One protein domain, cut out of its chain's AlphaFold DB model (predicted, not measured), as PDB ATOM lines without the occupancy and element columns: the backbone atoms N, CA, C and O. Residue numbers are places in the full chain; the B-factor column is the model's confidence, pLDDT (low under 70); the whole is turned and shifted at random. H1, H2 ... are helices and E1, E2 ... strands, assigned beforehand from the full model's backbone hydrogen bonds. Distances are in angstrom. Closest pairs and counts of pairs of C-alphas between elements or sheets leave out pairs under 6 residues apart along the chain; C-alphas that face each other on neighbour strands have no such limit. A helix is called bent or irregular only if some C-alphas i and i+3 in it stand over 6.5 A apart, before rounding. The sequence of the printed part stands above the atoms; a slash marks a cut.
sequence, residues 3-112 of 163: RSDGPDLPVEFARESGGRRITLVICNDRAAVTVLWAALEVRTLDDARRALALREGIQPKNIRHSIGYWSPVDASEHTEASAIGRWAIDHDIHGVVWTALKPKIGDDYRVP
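What this domain is: This is residues 3 to 112 of the 163 residues of an uncharacterized protein of Stakelama pacifica (UniProt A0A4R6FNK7). A short ribbon of two strands, E3 and E4, lies in the middle between helix H1 on one side and helix H3 on the other; H2 joins H1 about perpendicular to it and leads straight into E3. A second two-stranded hairpin, E1 and E2, lies away from this core toward one end of the longest axis, where residues 100 to 112, with no named element, also run. The printed part has 110 residues with three named helices and four named strands, in the order E1 E2 H1 H2 E3 H3 E4, and both sheets are antiparallel pairs. The class is mixed, helices and strands, with under half of the residues in named elements. The whole is compact, with a radius of gyration of the C-alphas of 13.8 A, and rounded, with spans of 39 by 31 by 24 A.

How they stand to each other: E1, residues 11 to 16, and E2, residues 22 to 26, form an antiparallel hairpin at 134 degrees; N 12 and O 25 are 2.9 A apart, and N 23 and O 15 are 2.8 A apart, both within hydrogen-bond range. Before E1, residues 8 to 9 pair antiparallel with residues 33 to 34. H1, residues 45 to 55, touches H2, residues 60 to 66, about perpendicular at 81 degrees, with the closest C-alphas, Ala 53 and Ile 63, 6.5 A apart. E3, residues 67 to 70, and E4, residues 96 to 99, are antiparallel neighbours at 160 degrees; N 68 and O 98 are 2.9 A apart, within hydrogen-bond range. The closest C-alphas of H1 and E4, Arg 49 and Val 97, are 6.2 A apart. The closest C-alphas of E3 and H3, residues 81 to 90, are those of Trp 70 and Gly 85, 6.0 A apart. H1 and H3 are apart, and E2 and E4 are only just apart, with the closest C-alphas at 8.1 A. Every O i to N i+4 pair is within hydrogen-bond range in H1 and H3; H2 has 1 of 3, beside 3 of 4 O i to N i+3 pairs.

Where its parts are: E1 begins at C-alpha 11 (-35.342, 37.328, 50.457) and is 14.1 A long; E2 is 12.9 A. H1, from C-alpha 45 at (-39.507, 57.664, 39.704), is 15.2 A. H2 is 10.0 A and irregular, with C-alphas 61 and 64 being 7.2 A apart. E3 is 10.3 A, H3 14.3 A, and E4 10.6 A, ending at C-alpha 99 (-33.086, 48.563, 48.053).

The domain as a whole: The two C-alphas farthest apart, those of Asp 92 and Asp 107, are 39.6 A apart. The printed part has no cut. The link E2 to H1, 18 residues, is long. Mean pLDDT of the printed part is 95.8, and no printed residue is under 70.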
ATOM      1  N   ARG A   3     -48.575  47.120  53.016       96.19
ATOM      2  CA  ARG A   3     -49.487  46.192  52.342       96.19
ATOM      3  C   ARG A   3     -48.784  44.847  52.155       96.19
ATOM      4  O   ARG A   3     -47.584  44.826  51.883       96.19
ATOM      5  N   SER A   4     -49.518  43.757  52.364       96.38
ATOM      6  CA  SER A   4     -49.000  42.383  52.487       96.38
ATOM      7  C   SER A   4     -48.945  41.597  51.175       96.38
ATOM      8  O   SER A   4     -48.413  40.495  51.148       96.38
ATOM      9  N   ASP A   5     -49.507  42.151  50.109       96.62
ATOM     10  CA  ASP A   5     -49.699  41.555  48.786       96.62
ATOM     11  C   ASP A   5     -48.624  42.015  47.787       96.62
ATOM     12  O   ASP A   5     -48.931  42.357  46.651       96.62
ATOM     13  N   GLY A   6     -47.363  42.100  48.222       97.56
ATOM     14  CA  GLY A   6     -46.248  42.507  47.366       97.56
ATOM     15  C   GLY A   6     -45.780  41.415  46.394       97.56
ATOM     16  O   GLY A   6     -46.376  40.342  46.313       97.56
ATOM     17  N   PRO A   7     -44.697  41.667  45.642       97.88
ATOM     18  CA  PRO A   7     -44.129  40.664  44.752       97.88
ATOM     19  C   PRO A   7     -43.536  39.491  45.541       97.88
ATOM     20  O   PRO A   7     -43.008  39.665  46.642       97.88
ATOM     21  N   ASP A   8     -43.540  38.303  44.944       97.56
ATOM     22  CA  ASP A   8     -42.778  37.173  45.469       97.56
ATOM     23  C   ASP A   8     -41.292  37.381  45.168       97.56
ATOM     24  O   ASP A   8     -40.876  37.370  44.005       97.56
ATOM     25  N   LEU A   9     -40.485  37.570  46.214       97.88
ATOM     26  CA  LEU A   9     -39.045  37.791  46.097       97.88
ATOM     27  C   LEU A   9     -38.256  36.807  46.959       97.88
ATOM     28  O   LEU A   9     -38.677  36.485  48.074       97.88
ATOM     29  N   PRO A  10     -37.089  36.342  46.485       97.06
ATOM     30  CA  PRO A  10     -36.255  35.424  47.239       97.06
ATOM     31  C   PRO A  10     -35.428  36.215  48.255       97.06
ATOM     32  O   PRO A  10     -34.289  36.573  47.990       97.06
ATOM     33  N   VAL A  11     -36.022  36.569  49.395       97.88
ATOM     34  CA  VAL A  11     -35.342  37.328  50.457       97.88
ATOM     35  C   VAL A  11     -34.804  36.415  51.551       97.88
ATOM     36  O   VAL A  11     -35.382  35.374  51.845       97.88
ATOM     37  N   GLU A  12     -33.706  36.822  52.183       97.94
ATOM     38  CA  GLU A  12     -33.149  36.128  53.344       97.94
ATOM     39  C   GLU A  12     -32.434  37.098  54.300       97.94
ATOM     40  O   GLU A  12     -31.956  38.161  53.891       97.94
ATOM     41  N   PHE A  13     -32.346  36.730  55.582       97.88
ATOM     42  CA  PHE A  13     -31.545  37.395  56.616       97.88
ATOM     43  C   PHE A  13     -30.044  37.217  56.333       97.88
ATOM     44  O   PHE A  13     -29.353  36.426  56.969       97.88
ATOM     45  N   ALA A  14     -29.535  37.948  55.345       97.69
ATOM     46  CA  ALA A  14     -28.242  37.667  54.721       97.69
ATOM     47  C   ALA A  14     -27.311  38.888  54.624       97.69
ATOM     48  O   ALA A  14     -26.282  38.834  53.943       97.69
ATOM     49  N   ARG A  15     -27.641  40.001  55.291       97.50
ATOM     50  CA  ARG A  15     -26.785  41.195  55.315       97.50
ATOM     51  C   ARG A  15     -26.579  41.754  56.715       97.50
ATOM     52  O   ARG A  15     -27.510  42.309  57.292       97.50
ATOM     53  N   GLU A  16     -25.338  41.718  57.190       96.81
ATOM     54  CA  GLU A  16     -24.876  42.502  58.334       96.81
ATOM     55  C   GLU A  16     -24.861  43.996  57.977       96.81
ATOM     56  O   GLU A  16     -24.153  44.450  57.068       96.81
ATOM     57  N   SER A  17     -25.690  44.755  58.688       91.12
ATOM     58  CA  SER A  17     -25.858  46.201  58.562       91.12
ATOM     59  C   SER A  17     -25.279  46.929  59.783       91.12
ATOM     60  O   SER A  17     -24.705  46.320  60.686       91.12
ATOM     61  N   GLY A  18     -25.409  48.259  59.818       87.12
ATOM     62  CA  GLY A  18     -24.978  49.068  60.962       87.12
ATOM     63  C   GLY A  18     -25.642  48.610  62.266       87.12
ATOM     64  O   GLY A  18     -26.823  48.245  62.259       87.12
ATOM     65  N   GLY A  19     -24.883  48.626  63.365       84.81
ATOM     66  CA  GLY A  19     -25.314  48.076  64.658       84.81
ATOM     67  C   GLY A  19     -25.312  46.543  64.702       84.81
ATOM     68  O   GLY A  19     -26.086  45.961  65.447       84.81
ATOM     69  N   ARG A  20     -24.513  45.880  63.845       92.50
ATOM     70  CA  ARG A  20     -24.326  44.410  63.803       92.50
ATOM     71  C   ARG A  20     -25.608  43.612  63.506       92.50
ATOM     72  O   ARG A  20     -25.615  42.388  63.613       92.50
ATOM     73  N   ARG A  21     -26.685  44.284  63.093       96.31
ATOM     74  CA  ARG A  21     -27.982  43.680  62.753       96.31
ATOM     75  C   ARG A  21     -27.875  42.852  61.481       96.31
ATOM     76  O   ARG A  21     -27.243  43.294  60.523       96.31
ATOM     77  N   ILE A  22     -28.565  41.717  61.431       97.44
ATOM     78  CA  ILE A  22     -28.771  40.970  60.188       97.44
ATOM     79  C   ILE A  22     -30.106  41.401  59.577       97.44
ATOM     80  O   ILE A  22     -31.139  41.395  60.240       97.44
ATOM     81  N   THR A  23     -30.067  41.803  58.310       96.69
ATOM     82  CA  THR A  23     -31.189  42.409  57.585       96.69
ATOM     83  C   THR A  23     -31.624  41.558  56.399       96.69
ATOM     84  O   THR A  23     -30.820  40.794  55.852       96.69
ATOM     85  N   LEU A  24     -32.900  41.685  56.019       97.00
ATOM     86  CA  LEU A  24     -33.461  41.033  54.839       97.00
ATOM     87  C   LEU A  24     -32.896  41.673  53.568       97.00
ATOM     88  O   LEU A  24     -32.963  42.889  53.390       97.00
ATOM     89  N   VAL A  25     -32.368  40.843  52.677       97.19
ATOM     90  CA  VAL A  25     -31.897  41.231  51.342       97.19
ATOM     91  C   VAL A  25     -32.303  40.181  50.321       97.19
ATOM     92  O   VAL A  25     -32.611  39.050  50.682       97.19
ATOM     93  N   ILE A  26     -32.291  40.548  49.042       96.88
ATOM     94  CA  ILE A  26     -32.601  39.629  47.947       96.88
ATOM     95  C   ILE A  26     -31.413  38.673  47.732       96.88
ATOM     96  O   ILE A  26     -30.272  39.093  47.528       96.88
ATOM     97  N   CYS A  27     -31.703  37.377  47.774       95.12
ATOM     98  CA  CYS A  27     -30.816  36.240  47.570       95.12
ATOM     99  C   CYS A  27     -31.423  35.328  46.494       95.12
ATOM    100  O   CYS A  27     -32.203  34.436  46.801       95.12
ATOM    101  N   ASN A  28     -31.073  35.556  45.225       84.94
ATOM    102  CA  ASN A  28     -31.704  34.912  44.058       84.94
ATOM    103  C   ASN A  28     -31.670  33.370  44.027       84.94
ATOM    104  O   ASN A  28     -32.331  32.766  43.188       84.94
ATOM    105  N   ASP A  29     -30.894  32.733  44.899       84.25
ATOM    106  CA  ASP A  29     -30.772  31.283  45.056       84.25
ATOM    107  C   ASP A  29     -31.739  30.695  46.104       84.25
ATOM    108  O   ASP A  29     -31.602  29.534  46.496       84.25
ATOM    109  N   ARG A  30     -32.715  31.480  46.578       89.19
ATOM    110  CA  ARG A  30     -33.680  31.091  47.618       89.19
ATOM    111  C   ARG A  30     -35.107  30.970  47.096       89.19
ATOM    112  O   ARG A  30     -35.454  31.476  46.032       89.19
ATOM    113  N   ALA A  31     -35.943  30.286  47.876       92.62
ATOM    114  CA  ALA A  31     -37.379  30.265  47.640       92.62
ATOM    115  C   ALA A  31     -37.951  31.679  47.808       92.62
ATOM    116  O   ALA A  31     -37.584  32.396  48.739       92.62
ATOM    117  N   ALA A  32     -38.837  32.069  46.895       96.44
ATOM    118  CA  ALA A  32     -39.502  33.356  46.966       96.44
ATOM    119  C   ALA A  32     -40.600  33.350  48.037       96.44
ATOM    120  O   ALA A  32     -41.280  32.342  48.234       96.44
ATOM    121  N   VAL A  33     -40.768  34.489  48.703       97.06
ATOM    122  CA  VAL A  33     -41.866  34.760  49.635       97.06
ATOM    123  C   VAL A  33     -42.511  36.092  49.273       97.06
ATOM    124  O   VAL A  33     -41.832  36.999  48.783       97.06
ATOM    125  N   THR A  34     -43.808  36.222  49.527       97.44
ATOM    126  CA  THR A  34     -44.549  37.460  49.272       97.44
ATOM    127  C   THR A  34     -44.054  38.559  50.209       97.44
ATOM    128  O   THR A  34     -44.223  38.478  51.432       97.44
ATOM    129  N   VAL A  35     -43.413  39.590  49.652       97.31
ATOM    130  CA  VAL A  35     -42.904  40.715  50.450       97.31
ATOM    131  C   VAL A  35     -43.969  41.784  50.673       97.31
ATOM    132  O   VAL A  35     -45.066  41.728  50.123       97.31
ATOM    133  N   LEU A  36     -43.647  42.780  51.498       97.19
ATOM    134  CA  LEU A  36     -44.528  43.911  51.753       97.19
ATOM    135  C   LEU A  36     -44.126  45.110  50.904       97.19
ATOM    136  O   LEU A  36     -42.960  45.291  50.550       97.19
ATOM    137  N   TRP A  37     -45.090  45.987  50.662       97.44
ATOM    138  CA  TRP A  37     -44.865  47.246  49.969       97.44
ATOM    139  C   TRP A  37     -45.632  48.392  50.627       97.44
ATOM    140  O   TRP A  37     -46.539  48.192  51.436       97.44
ATOM    141  N   ALA A  38     -45.248  49.621  50.305       96.31
ATOM    142  CA  ALA A  38     -45.949  50.816  50.743       96.31
ATOM    143  C   ALA A  38     -45.893  51.874  49.640       96.31
ATOM    144  O   ALA A  38     -44.905  51.971  48.913       96.31
ATOM    145  N   ALA A  39     -46.947  52.684  49.542       96.25
ATOM    146  CA  ALA A  39     -46.944  53.839  48.657       96.25
ATOM    147  C   ALA A  39     -45.892  54.858  49.122       96.25
ATOM    148  O   ALA A  39     -45.806  55.172  50.312       96.25
ATOM    149  N   LEU A  40     -45.120  55.377  48.170       95.31
ATOM    150  CA  LEU A  40     -44.154  56.448  48.375       95.31
ATOM    151  C   LEU A  40     -44.665  57.701  47.662       95.31
ATOM    152  O   LEU A  40     -44.821  57.702  46.443       95.31
ATOM    153  N   GLU A  41     -44.936  58.760  48.419       94.12
ATOM    154  CA  GLU A  41     -45.472  60.006  47.875       94.12
ATOM    155  C   GLU A  41     -44.350  60.875  47.297       94.12
ATOM    156  O   GLU A  41     -43.646  61.590  48.008       94.12
ATOM    157  N   VAL A  42     -44.167  60.784  45.982       95.50
ATOM    158  CA  VAL A  42     -43.184  61.549  45.208       95.50
ATOM    159  C   VAL A  42     -43.730  61.823  43.809       95.50
ATOM    160  O   VAL A  42     -44.662  61.168  43.353       95.50
ATOM    161  N   ARG A  43     -43.154  62.807  43.112       94.12
ATOM    162  CA  ARG A  43     -43.643  63.232  41.790       94.12
ATOM    163  C   ARG A  43     -43.152  62.349  40.649       94.12
ATOM    164  O   ARG A  43     -43.833  62.239  39.637       94.12
ATOM    165  N   THR A  44     -41.956  61.783  40.781       95.81
ATOM    166  CA  THR A  44     -41.291  61.044  39.706       95.81
ATOM    167  C   THR A  44     -40.572  59.810  40.239       95.81
ATOM    168  O   THR A  44     -40.229  59.734  41.421       95.81
ATOM    169  N   LEU A  45     -40.295  58.849  39.357       96.06
ATOM    170  CA  LEU A  45     -39.507  57.664  39.704       96.06
ATOM    171  C   LEU A  45     -38.078  58.029  40.133       96.06
ATOM    172  O   LEU A  45     -37.530  57.430  41.052       96.06
ATOM    173  N   ASP A  46     -37.486  59.056  39.527       95.25
ATOM    174  CA  ASP A  46     -36.171  59.553  39.934       95.25
ATOM    175  C   ASP A  46     -36.196  60.192  41.328       95.25
ATOM    176  O   ASP A  46     -35.263  59.999  42.114       95.25
ATOM    177  N   ASP A  47     -37.280  60.882  41.689       96.31
ATOM    178  CA  ASP A  47     -37.496  61.334  43.067       96.31
ATOM    179  C   ASP A  47     -37.643  60.148  44.023       96.31
ATOM    180  O   ASP A  47     -37.039  60.168  45.094       96.31
ATOM    181  N   ALA A  48     -38.356  59.087  43.623       97.19
ATOM    182  CA  ALA A  48     -38.482  57.857  44.409       97.19
ATOM    183  C   ALA A  48     -37.110  57.223  44.684       97.19
ATOM    184  O   ALA A  48     -36.786  56.892  45.826       97.19
ATOM    185  N   ARG A  49     -36.271  57.112  43.646       97.31
ATOM    186  CA  ARG A  49     -34.914  56.551  43.734       97.31
ATOM    187  C   ARG A  49     -34.030  57.375  44.666       97.31
ATOM    188  O   ARG A  49     -33.327  56.808  45.500       97.31
ATOM    189  N   ARG A  50     -34.077  58.707  44.555       96.38
ATOM    190  CA  ARG A  50     -33.322  59.623  45.428       96.38
ATOM    191  C   ARG A  50     -33.814  59.583  46.874       96.38
ATOM    192  O   ARG A  50     -32.988  59.538  47.780       96.38
ATOM    193  N   ALA A  51     -35.127  59.567  47.086       96.75
ATOM    194  CA  ALA A  51     -35.727  59.485  48.415       96.75
ATOM    195  C   ALA A  51     -35.348  58.174  49.116       96.75
ATOM    196  O   ALA A  51     -34.931  58.192  50.276       96.75
ATOM    197  N   LEU A  52     -35.416  57.049  48.397       97.50
ATOM    198  CA  LEU A  52     -34.985  55.759  48.924       97.50
ATOM    199  C   LEU A  52     -33.478  55.747  49.213       97.50
ATOM    200  O   LEU A  52     -33.075  55.359  50.304       97.50
ATOM    201  N   ALA A  53     -32.642  56.248  48.300       96.88
ATOM    202  CA  ALA A  53     -31.200  56.340  48.525       96.88
ATOM    203  C   ALA A  53     -30.845  57.168  49.770       96.88
ATOM    204  O   ALA A  53     -29.991  56.755  50.551       96.88
ATOM    205  N   LEU A  54     -31.521  58.303  49.980       96.25
ATOM    206  CA  LEU A  54     -31.334  59.143  51.163       96.25
ATOM    207  C   LEU A  54     -31.698  58.390  52.448       96.25
ATOM    208  O   LEU A  54     -30.926  58.422  53.404       96.25
ATOM    209  N   ARG A  55     -32.834  57.679  52.452       94.38
ATOM    210  CA  ARG A  55     -33.278  56.859  53.590       94.38
ATOM    211  C   ARG A  55     -32.254  55.785  53.959       94.38
ATOM    212  O   ARG A  55     -31.997  55.564  55.136       94.38
ATOM    213  N   GLU A  56     -31.673  55.137  52.954       93.31
ATOM    214  CA  GLU A  56     -30.704  54.047  53.127       93.31
ATOM    215  C   GLU A  56     -29.255  54.533  53.333       93.31
ATOM    216  O   GLU A  56     -28.342  53.719  53.472       93.31
ATOM    217  N   GLY A  57     -29.001  55.849  53.306       94.12
ATOM    218  CA  GLY A  57     -27.645  56.405  53.386       94.12
ATOM    219  C   GLY A  57     -26.757  56.052  52.181       94.12
ATOM    220  O   GLY A  57     -25.529  56.014  52.290       94.12
ATOM    221  N   ILE A  58     -27.357  55.772  51.022       94.94
ATOM    222  CA  ILE A  58     -26.652  55.397  49.794       94.94
ATOM    223  C   ILE A  58     -26.114  56.657  49.109       94.94
ATOM    224  O   ILE A  58     -26.860  57.546  48.703       94.94
ATOM    225  N   GLN A  59     -24.793  56.715  48.930       94.06
ATOM    226  CA  GLN A  59     -24.141  57.815  48.217       94.06
ATOM    227  C   GLN A  59     -24.603  57.884  46.749       94.06
ATOM    228  O   GLN A  59     -24.764  56.829  46.128       94.06
ATOM    229  N   PRO A  60     -24.698  59.083  46.135       92.25
ATOM    230  CA  PRO A  60     -25.170  59.246  44.756       92.25
ATOM    231  C   PRO A  60     -24.489  58.325  43.733       92.25
ATOM    232  O   PRO A  60     -25.156  57.715  42.902       92.25
ATOM    233  N   LYS A  61     -23.167  58.141  43.851       94.06
ATOM    234  CA  LYS A  61     -22.378  57.262  42.968       94.06
ATOM    235  C   LYS A  61     -22.781  55.778  43.029       94.06
ATOM    236  O   LYS A  61     -22.518  55.040  42.088       94.06
ATOM    237  N   ASN A  62     -23.427  55.351  44.115       94.75
ATOM    238  CA  ASN A  62     -23.823  53.965  44.358       94.75
ATOM    239  C   ASN A  62     -25.305  53.698  44.055       94.75
ATOM    240  O   ASN A  62     -25.708  52.534  44.074       94.75
ATOM    241  N   ILE A  63     -26.109  54.727  43.748       94.25
ATOM    242  CA  ILE A  63     -27.555  54.578  43.496       94.25
ATOM    243  C   ILE A  63     -27.807  53.545  42.398       94.25
ATOM    244  O   ILE A  63     -28.577  52.616  42.612       94.25
ATOM    245  N   ARG A  64     -27.082  53.623  41.274       93.06
ATOM    246  CA  ARG A  64     -27.215  52.674  40.150       93.06
ATOM    247  C   ARG A  64     -26.939  51.206  40.503       93.06
ATOM    248  O   ARG A  64     -27.251  50.339  39.703       93.06
ATOM    249  N   HIS A  65     -26.274  50.942  41.628       93.50
ATOM    250  CA  HIS A  65     -25.865  49.600  42.051       93.50
ATOM    251  C   HIS A  65     -26.643  49.087  43.264       93.50
ATOM    252  O   HIS A  65     -26.543  47.907  43.581       93.50
ATOM    253  N   SER A  66     -27.318  49.982  43.989       96.00
ATOM    254  CA  SER A  66     -27.922  49.690  45.296       96.00
ATOM    255  C   SER A  66     -29.411  50.020  45.354       96.00
ATOM    256  O   SER A  66     -30.057  49.669  46.336       96.00
ATOM    257  N   ILE A  67     -29.949  50.698  44.337       97.94
ATOM    258  CA  ILE A  67     -31.366  51.021  44.203       97.94
ATOM    259  C   ILE A  67     -31.872  50.424  42.896       97.94
ATOM    260  O   ILE A  67     -31.506  50.887  41.810       97.94
ATOM    261  N   GLY A  68     -32.741  49.430  43.022       98.06
ATOM    262  CA  GLY A  68     -33.496  48.909  41.901       98.06
ATOM    263  C   GLY A  68     -34.718  49.766  41.614       98.06
ATOM    264  O   GLY A  68     -35.243  50.462  42.493       98.06
ATOM    265  N   TYR A  69     -35.134  49.753  40.356       98.44
ATOM    266  CA  TYR A  69     -36.343  50.431  39.922       98.44
ATOM    267  C   TYR A  69     -37.008  49.684  38.774       98.44
ATOM    268  O   TYR A  69     -36.360  48.963  38.010       98.44
ATOM    269  N   TRP A  70     -38.309  49.902  38.650       98.56
ATOM    270  CA  TRP A  70     -39.108  49.428  37.537       98.56
ATOM    271  C   TRP A  70     -40.188  50.455  37.184       98.56
ATOM    272  O   TRP A  70     -40.738  51.120  38.066       98.56
ATOM    273  N   SER A  71     -40.486  50.561  35.892       97.81
ATOM    274  CA  SER A  71     -41.620  51.270  35.297       97.81
ATOM    275  C   SER A  71     -42.057  50.561  34.005       97.81
ATOM    276  O   SER A  71     -41.297  49.745  33.480       97.81
ATOM    277  N   PRO A  72     -43.217  50.909  33.416       96.50
ATOM    278  CA  PRO A  72     -43.656  50.320  32.148       96.50
ATOM    279  C   PRO A  72     -42.712  50.536  30.953       96.50
ATOM    280  O   PRO A  72     -42.821  49.819  29.961       96.50
ATOM    281  N   VAL A  73     -41.817  51.530  31.015       96.44
ATOM    282  CA  VAL A  73     -40.935  51.918  29.896       96.44
ATOM    283  C   VAL A  73     -39.455  51.628  30.141       96.44
ATOM    284  O   VAL A  73     -38.676  51.649  29.193       96.44
ATOM    285  N   ASP A  74     -39.058  51.392  31.393       96.75
ATOM    286  CA  ASP A  74     -37.658  51.231  31.790       96.75
ATOM    287  C   ASP A  74     -37.535  50.500  33.135       96.75
ATOM    288  O   ASP A  74     -38.408  50.620  34.001       96.75
ATOM    289  N   ALA A  75     -36.437  49.771  33.328       97.50
ATOM    290  CA  ALA A  75     -36.146  49.030  34.547       97.50
ATOM    291  C   ALA A  75     -34.637  48.876  34.775       97.50
ATOM    292  O   ALA A  75     -33.833  48.838  33.848       97.50
ATOM    293  N   SER A  76     -34.242  48.733  36.040       96.81
ATOM    294  CA  SER A  76     -32.854  48.426  36.393       96.81
ATOM    295  C   SER A  76     -32.427  47.018  35.960       96.81
ATOM    296  O   SER A  76     -33.248  46.109  35.905       96.81
ATOM    297  N   GLU A  77     -31.117  46.807  35.803       95.25
ATOM    298  CA  GLU A  77     -30.498  45.503  35.484       95.25
ATOM    299  C   GLU A  77     -30.524  44.489  36.648       95.25
ATOM    300  O   GLU A  77     -29.919  43.419  36.573       95.25
ATOM    301  N   HIS A  78     -31.191  44.822  37.754       95.56
ATOM    302  CA  HIS A  78     -31.347  43.922  38.886       95.56
ATOM    303  C   HIS A  78     -32.253  42.741  38.513       95.56
ATOM    304  O   HIS A  78     -33.318  42.901  37.922       95.56
ATOM    305  N   THR A  79     -31.829  41.539  38.883       93.44
ATOM    306  CA  THR A  79     -32.457  40.253  38.536       93.44
ATOM    307  C   THR A  79     -33.938  40.159  38.902       93.44
ATOM    308  O   THR A  79     -34.741  39.590  38.167       93.44
ATOM    309  N   GLU A  80     -34.312  40.757  40.023       95.62
ATOM    310  CA  GLU A  80     -35.660  40.801  40.572       95.62
ATOM    311  C   GLU A  80     -36.590  41.769  39.825       95.62
ATOM    312  O   GLU A  80     -37.808  41.676  39.977       95.62
ATOM    313  N   ALA A  81     -36.055  42.670  38.990       97.31
ATOM    314  CA  ALA A  81     -36.839  43.716  38.332       97.31
ATOM    315  C   ALA A  81     -37.958  43.139  37.454       97.31
ATOM    316  O   ALA A  81     -39.037  43.719  37.372       97.31
ATOM    317  N   SER A  82     -37.738  41.968  36.847       95.88
ATOM    318  CA  SER A  82     -38.762  41.287  36.044       95.88
ATOM    319  C   SER A  82     -39.927  40.760  36.893       95.88
ATOM    320  O   SER A  82     -41.085  40.880  36.494       95.88
ATOM    321  N   ALA A  83     -39.645  40.193  38.072       96.94
ATOM    322  CA  ALA A  83     -40.679  39.692  38.981       96.94
ATOM    323  C   ALA A  83     -41.488  40.847  39.587       96.94
ATOM    324  O   ALA A  83     -42.718  40.810  39.574       96.94
ATOM    325  N   ILE A  84     -40.792  41.900  40.026       98.38
ATOM    326  CA  ILE A  84     -41.402  43.133  40.535       98.38
ATOM    327  C   ILE A  84     -42.263  43.790  39.458       98.38
ATOM    328  O   ILE A  84     -43.377  44.213  39.746       98.38
ATOM    329  N   GLY A  85     -41.779  43.844  38.216       98.25
ATOM    330  CA  GLY A  85     -42.510  44.450  37.111       98.25
ATOM    331  C   GLY A  85     -43.810  43.736  36.769       98.25
ATOM    332  O   GLY A  85     -44.840  44.382  36.609       98.25
ATOM    333  N   ARG A  86     -43.794  42.398  36.718       97.88
ATOM    334  CA  ARG A  86     -45.016  41.612  36.498       97.88
ATOM    335  C   ARG A  86     -46.041  41.851  37.604       97.88
ATOM    336  O   ARG A  86     -47.185  42.163  37.304       97.88
ATOM    337  N   TRP A  87     -45.603  41.789  38.860       98.50
ATOM    338  CA  TRP A  87     -46.460  42.108  39.999       98.50
ATOM    339  C   TRP A  87     -47.034  43.529  39.912       98.50
ATOM    340  O   TRP A  87     -48.227  43.719  40.129       98.50
ATOM    341  N   ALA A  88     -46.216  44.521  39.552       98.38
ATOM    342  CA  ALA A  88     -46.647  45.911  39.463       98.38
ATOM    343  C   ALA A  88     -47.726  46.121  38.388       98.38
ATOM    344  O   ALA A  88     -48.700  46.824  38.643       98.38
ATOM    345  N   ILE A  89     -47.589  45.474  37.224       98.06
ATOM    346  CA  ILE A  89     -48.600  45.499  36.153       98.06
ATOM    347  C   ILE A  89     -49.930  44.927  36.653       98.06
ATOM    348  O   ILE A  89     -50.970  45.558  36.472       98.06
ATOM    349  N   ASP A  90     -49.893  43.774  37.324       97.56
ATOM    350  CA  ASP A  90     -51.093  43.100  37.833       97.56
ATOM    351  C   ASP A  90     -51.830  43.926  38.911       97.56
ATOM    352  O   ASP A  90     -53.018  43.711  39.151       97.56
ATOM    353  N   HIS A  91     -51.144  44.892  39.535       97.12
ATOM    354  CA  HIS A  91     -51.667  45.753  40.605       97.12
ATOM    355  C   HIS A  91     -51.889  47.217  40.180       97.12
ATOM    356  O   HIS A  91     -52.134  48.060  41.044       97.12
ATOM    357  N   ASP A  92     -51.810  47.535  38.881       96.56
ATOM    358  CA  ASP A  92     -51.944  48.906  38.343       96.56
ATOM    359  C   ASP A  92     -50.944  49.912  38.967       96.56
ATOM    360  O   ASP A  92     -51.227  51.088  39.214       96.56
ATOM    361  N   ILE A  93     -49.730  49.435  39.261       97.12
ATOM    362  CA  ILE A  93     -48.640  50.236  39.825       97.12
ATOM    363  C   ILE A  93     -47.713  50.690  38.698       97.12
ATOM    364  O   ILE A  93     -47.123  49.889  37.982       97.12
ATOM    365  N   HIS A  94     -47.522  52.005  38.582       94.69
ATOM    366  CA  HIS A  94     -46.777  52.631  37.482       94.69
ATOM    367  C   HIS A  94     -45.292  52.904  37.783       94.69
ATOM    368  O   HIS A  94     -44.571  53.434  36.936       94.69
ATOM    369  N   GLY A  95     -44.818  52.561  38.982       97.31
ATOM    370  CA  GLY A  95     -43.422  52.737  39.365       97.31
ATOM    371  C   GLY A  95     -43.097  52.065  40.692       97.31
ATOM    372  O   GLY A  95     -43.848  52.193  41.658       97.31
ATOM    373  N   VAL A  96     -41.966  51.367  40.742       98.50
ATOM    374  CA  VAL A  96     -41.485  50.678  41.947       98.50
ATOM    375  C   VAL A  96     -40.010  50.991  42.154       98.50
ATOM    376  O   VAL A  96     -39.240  51.022  41.196       98.50
ATOM    377  N   VAL A  97     -39.613  51.201  43.409       98.50
ATOM    378  CA  VAL A  97     -38.211  51.292  43.832       98.50
ATOM    379  C   VAL A  97     -37.971  50.372  45.018       98.50
ATOM    380  O   VAL A  97     -38.846  50.208  45.868       98.50
ATOM    381  N   TRP A  98     -36.783  49.787  45.090       98.31
ATOM    382  CA  TRP A  98     -36.386  48.931  46.204       98.31
ATOM    383  C   TRP A  98     -34.884  49.018  46.454       98.31
ATOM    384  O   TRP A  98     -34.095  49.425  45.598       98.31
ATOM    385  N   THR A  99     -34.490  48.638  47.663       96.50
ATOM    386  CA  THR A  99     -33.086  48.563  48.053       96.50
ATOM    387  C   THR A  99     -32.513  47.246  47.539       96.50
ATOM    388  O   THR A  99     -32.906  46.176  47.994       96.50
ATOM    389  N   ALA A 100     -31.563  47.322  46.615       96.31
ATOM    390  CA  ALA A 100     -30.900  46.177  45.991       96.31
ATOM    391  C   ALA A 100     -29.491  45.957  46.577       96.31
ATOM    392  O   ALA A 100     -28.511  45.722  45.866       96.31
ATOM    393  N   LEU A 101     -29.362  46.104  47.900       95.25
ATOM    394  CA  LEU A 101     -28.095  45.885  48.593       95.25
ATOM    395  C   LEU A 101     -27.743  44.398  48.601       95.25
ATOM    396  O   LEU A 101     -28.557  43.548  48.950       95.25
ATOM    397  N   LYS A 102     -26.487  44.097  48.268       94.69
ATOM    398  CA  LYS A 102     -25.983  42.722  48.234       94.69
ATOM    399  C   LYS A 102     -25.925  42.099  49.639       94.69
ATOM    400  O   LYS A 102     -25.673  42.823  50.609       94.69
ATOM    401  N   PRO A 103     -26.053  40.771  49.751       96.50
ATOM    402  CA  PRO A 103     -25.667  40.026  50.945       96.50
ATOM    403  C   PRO A 103     -24.251  40.379  51.413       96.50
ATOM    404  O   PRO A 103     -23.383  40.716  50.599       96.50
ATOM    405  N   LYS A 104     -24.044  40.370  52.732       96.44
ATOM    406  CA  LYS A 104     -22.765  40.735  53.349       96.44
ATOM    407  C   LYS A 104     -22.656  40.182  54.770       96.44
ATOM    408  O   LYS A 104     -23.611  40.306  55.528       96.44
ATOM    409  N   ILE A 105     -21.492  39.681  55.167       96.25
ATOM    410  CA  ILE A 105     -21.171  39.338  56.562       96.25
ATOM    411  C   ILE A 105     -19.798  39.921  56.902       96.25
ATOM    412  O   ILE A 105     -18.842  39.720  56.157       96.25
ATOM    413  N   GLY A 106     -19.703  40.732  57.957       93.62
ATOM    414  CA  GLY A 106     -18.554  41.612  58.174       93.62
ATOM    415  C   GLY A 106     -18.262  42.490  56.946       93.62
ATOM    416  O   GLY A 106     -19.096  43.309  56.528       93.62
ATOM    417  N   ASP A 107     -17.086  42.276  56.353       93.19
ATOM    418  CA  ASP A 107     -16.619  42.942  55.131       93.19
ATOM    419  C   ASP A 107     -16.751  42.073  53.864       93.19
ATOM    420  O   ASP A 107     -16.532  42.559  52.752       93.19
ATOM    421  N   ASP A 108     -17.186  40.818  54.007       95.69
ATOM    422  CA  ASP A 108     -17.318  39.875  52.899       95.69
ATOM    423  C   ASP A 108     -18.675  40.024  52.202       95.69
ATOM    424  O   ASP A 108     -19.731  39.738  52.772       95.69
ATOM    425  N   TYR A 109     -18.655  40.414  50.927       95.44
ATOM    426  CA  TYR A 109     -19.850  40.532  50.083       95.44
ATOM    427  C   TYR A 109     -20.259  39.184  49.484       95.44
ATOM    428  O   TYR A 109     -20.040  38.913  48.301       95.44
ATOM    429  N   ARG A 110     -20.869  38.340  50.316       95.88
ATOM    430  CA  ARG A 110     -21.427  37.035  49.942       95.88
ATOM    431  C   ARG A 110     -22.666  36.711  50.767       95.88
ATOM    432  O   ARG A 110     -22.909  37.332  51.799       95.88
ATOM    433  N   VAL A 111     -23.423  35.710  50.328       96.94
ATOM    434  CA  VAL A 111     -24.497  35.121  51.136       96.94
ATOM    435  C   VAL A 111     -23.846  34.352  52.300       96.94
ATOM    436  O   VAL A 111     -23.058  33.439  52.035       96.94
ATOM    437  N   PRO A 112     -24.101  34.714  53.572       97.56
ATOM    438  CA  PRO A 112     -23.659  33.909  54.705       97.56
ATOM    439  C   PRO A 112     -24.461  32.608  54.787       97.56
ATOM    440  O   PRO A 112     -25.613  32.563  54.348       97.56
TER     441      PRO A 112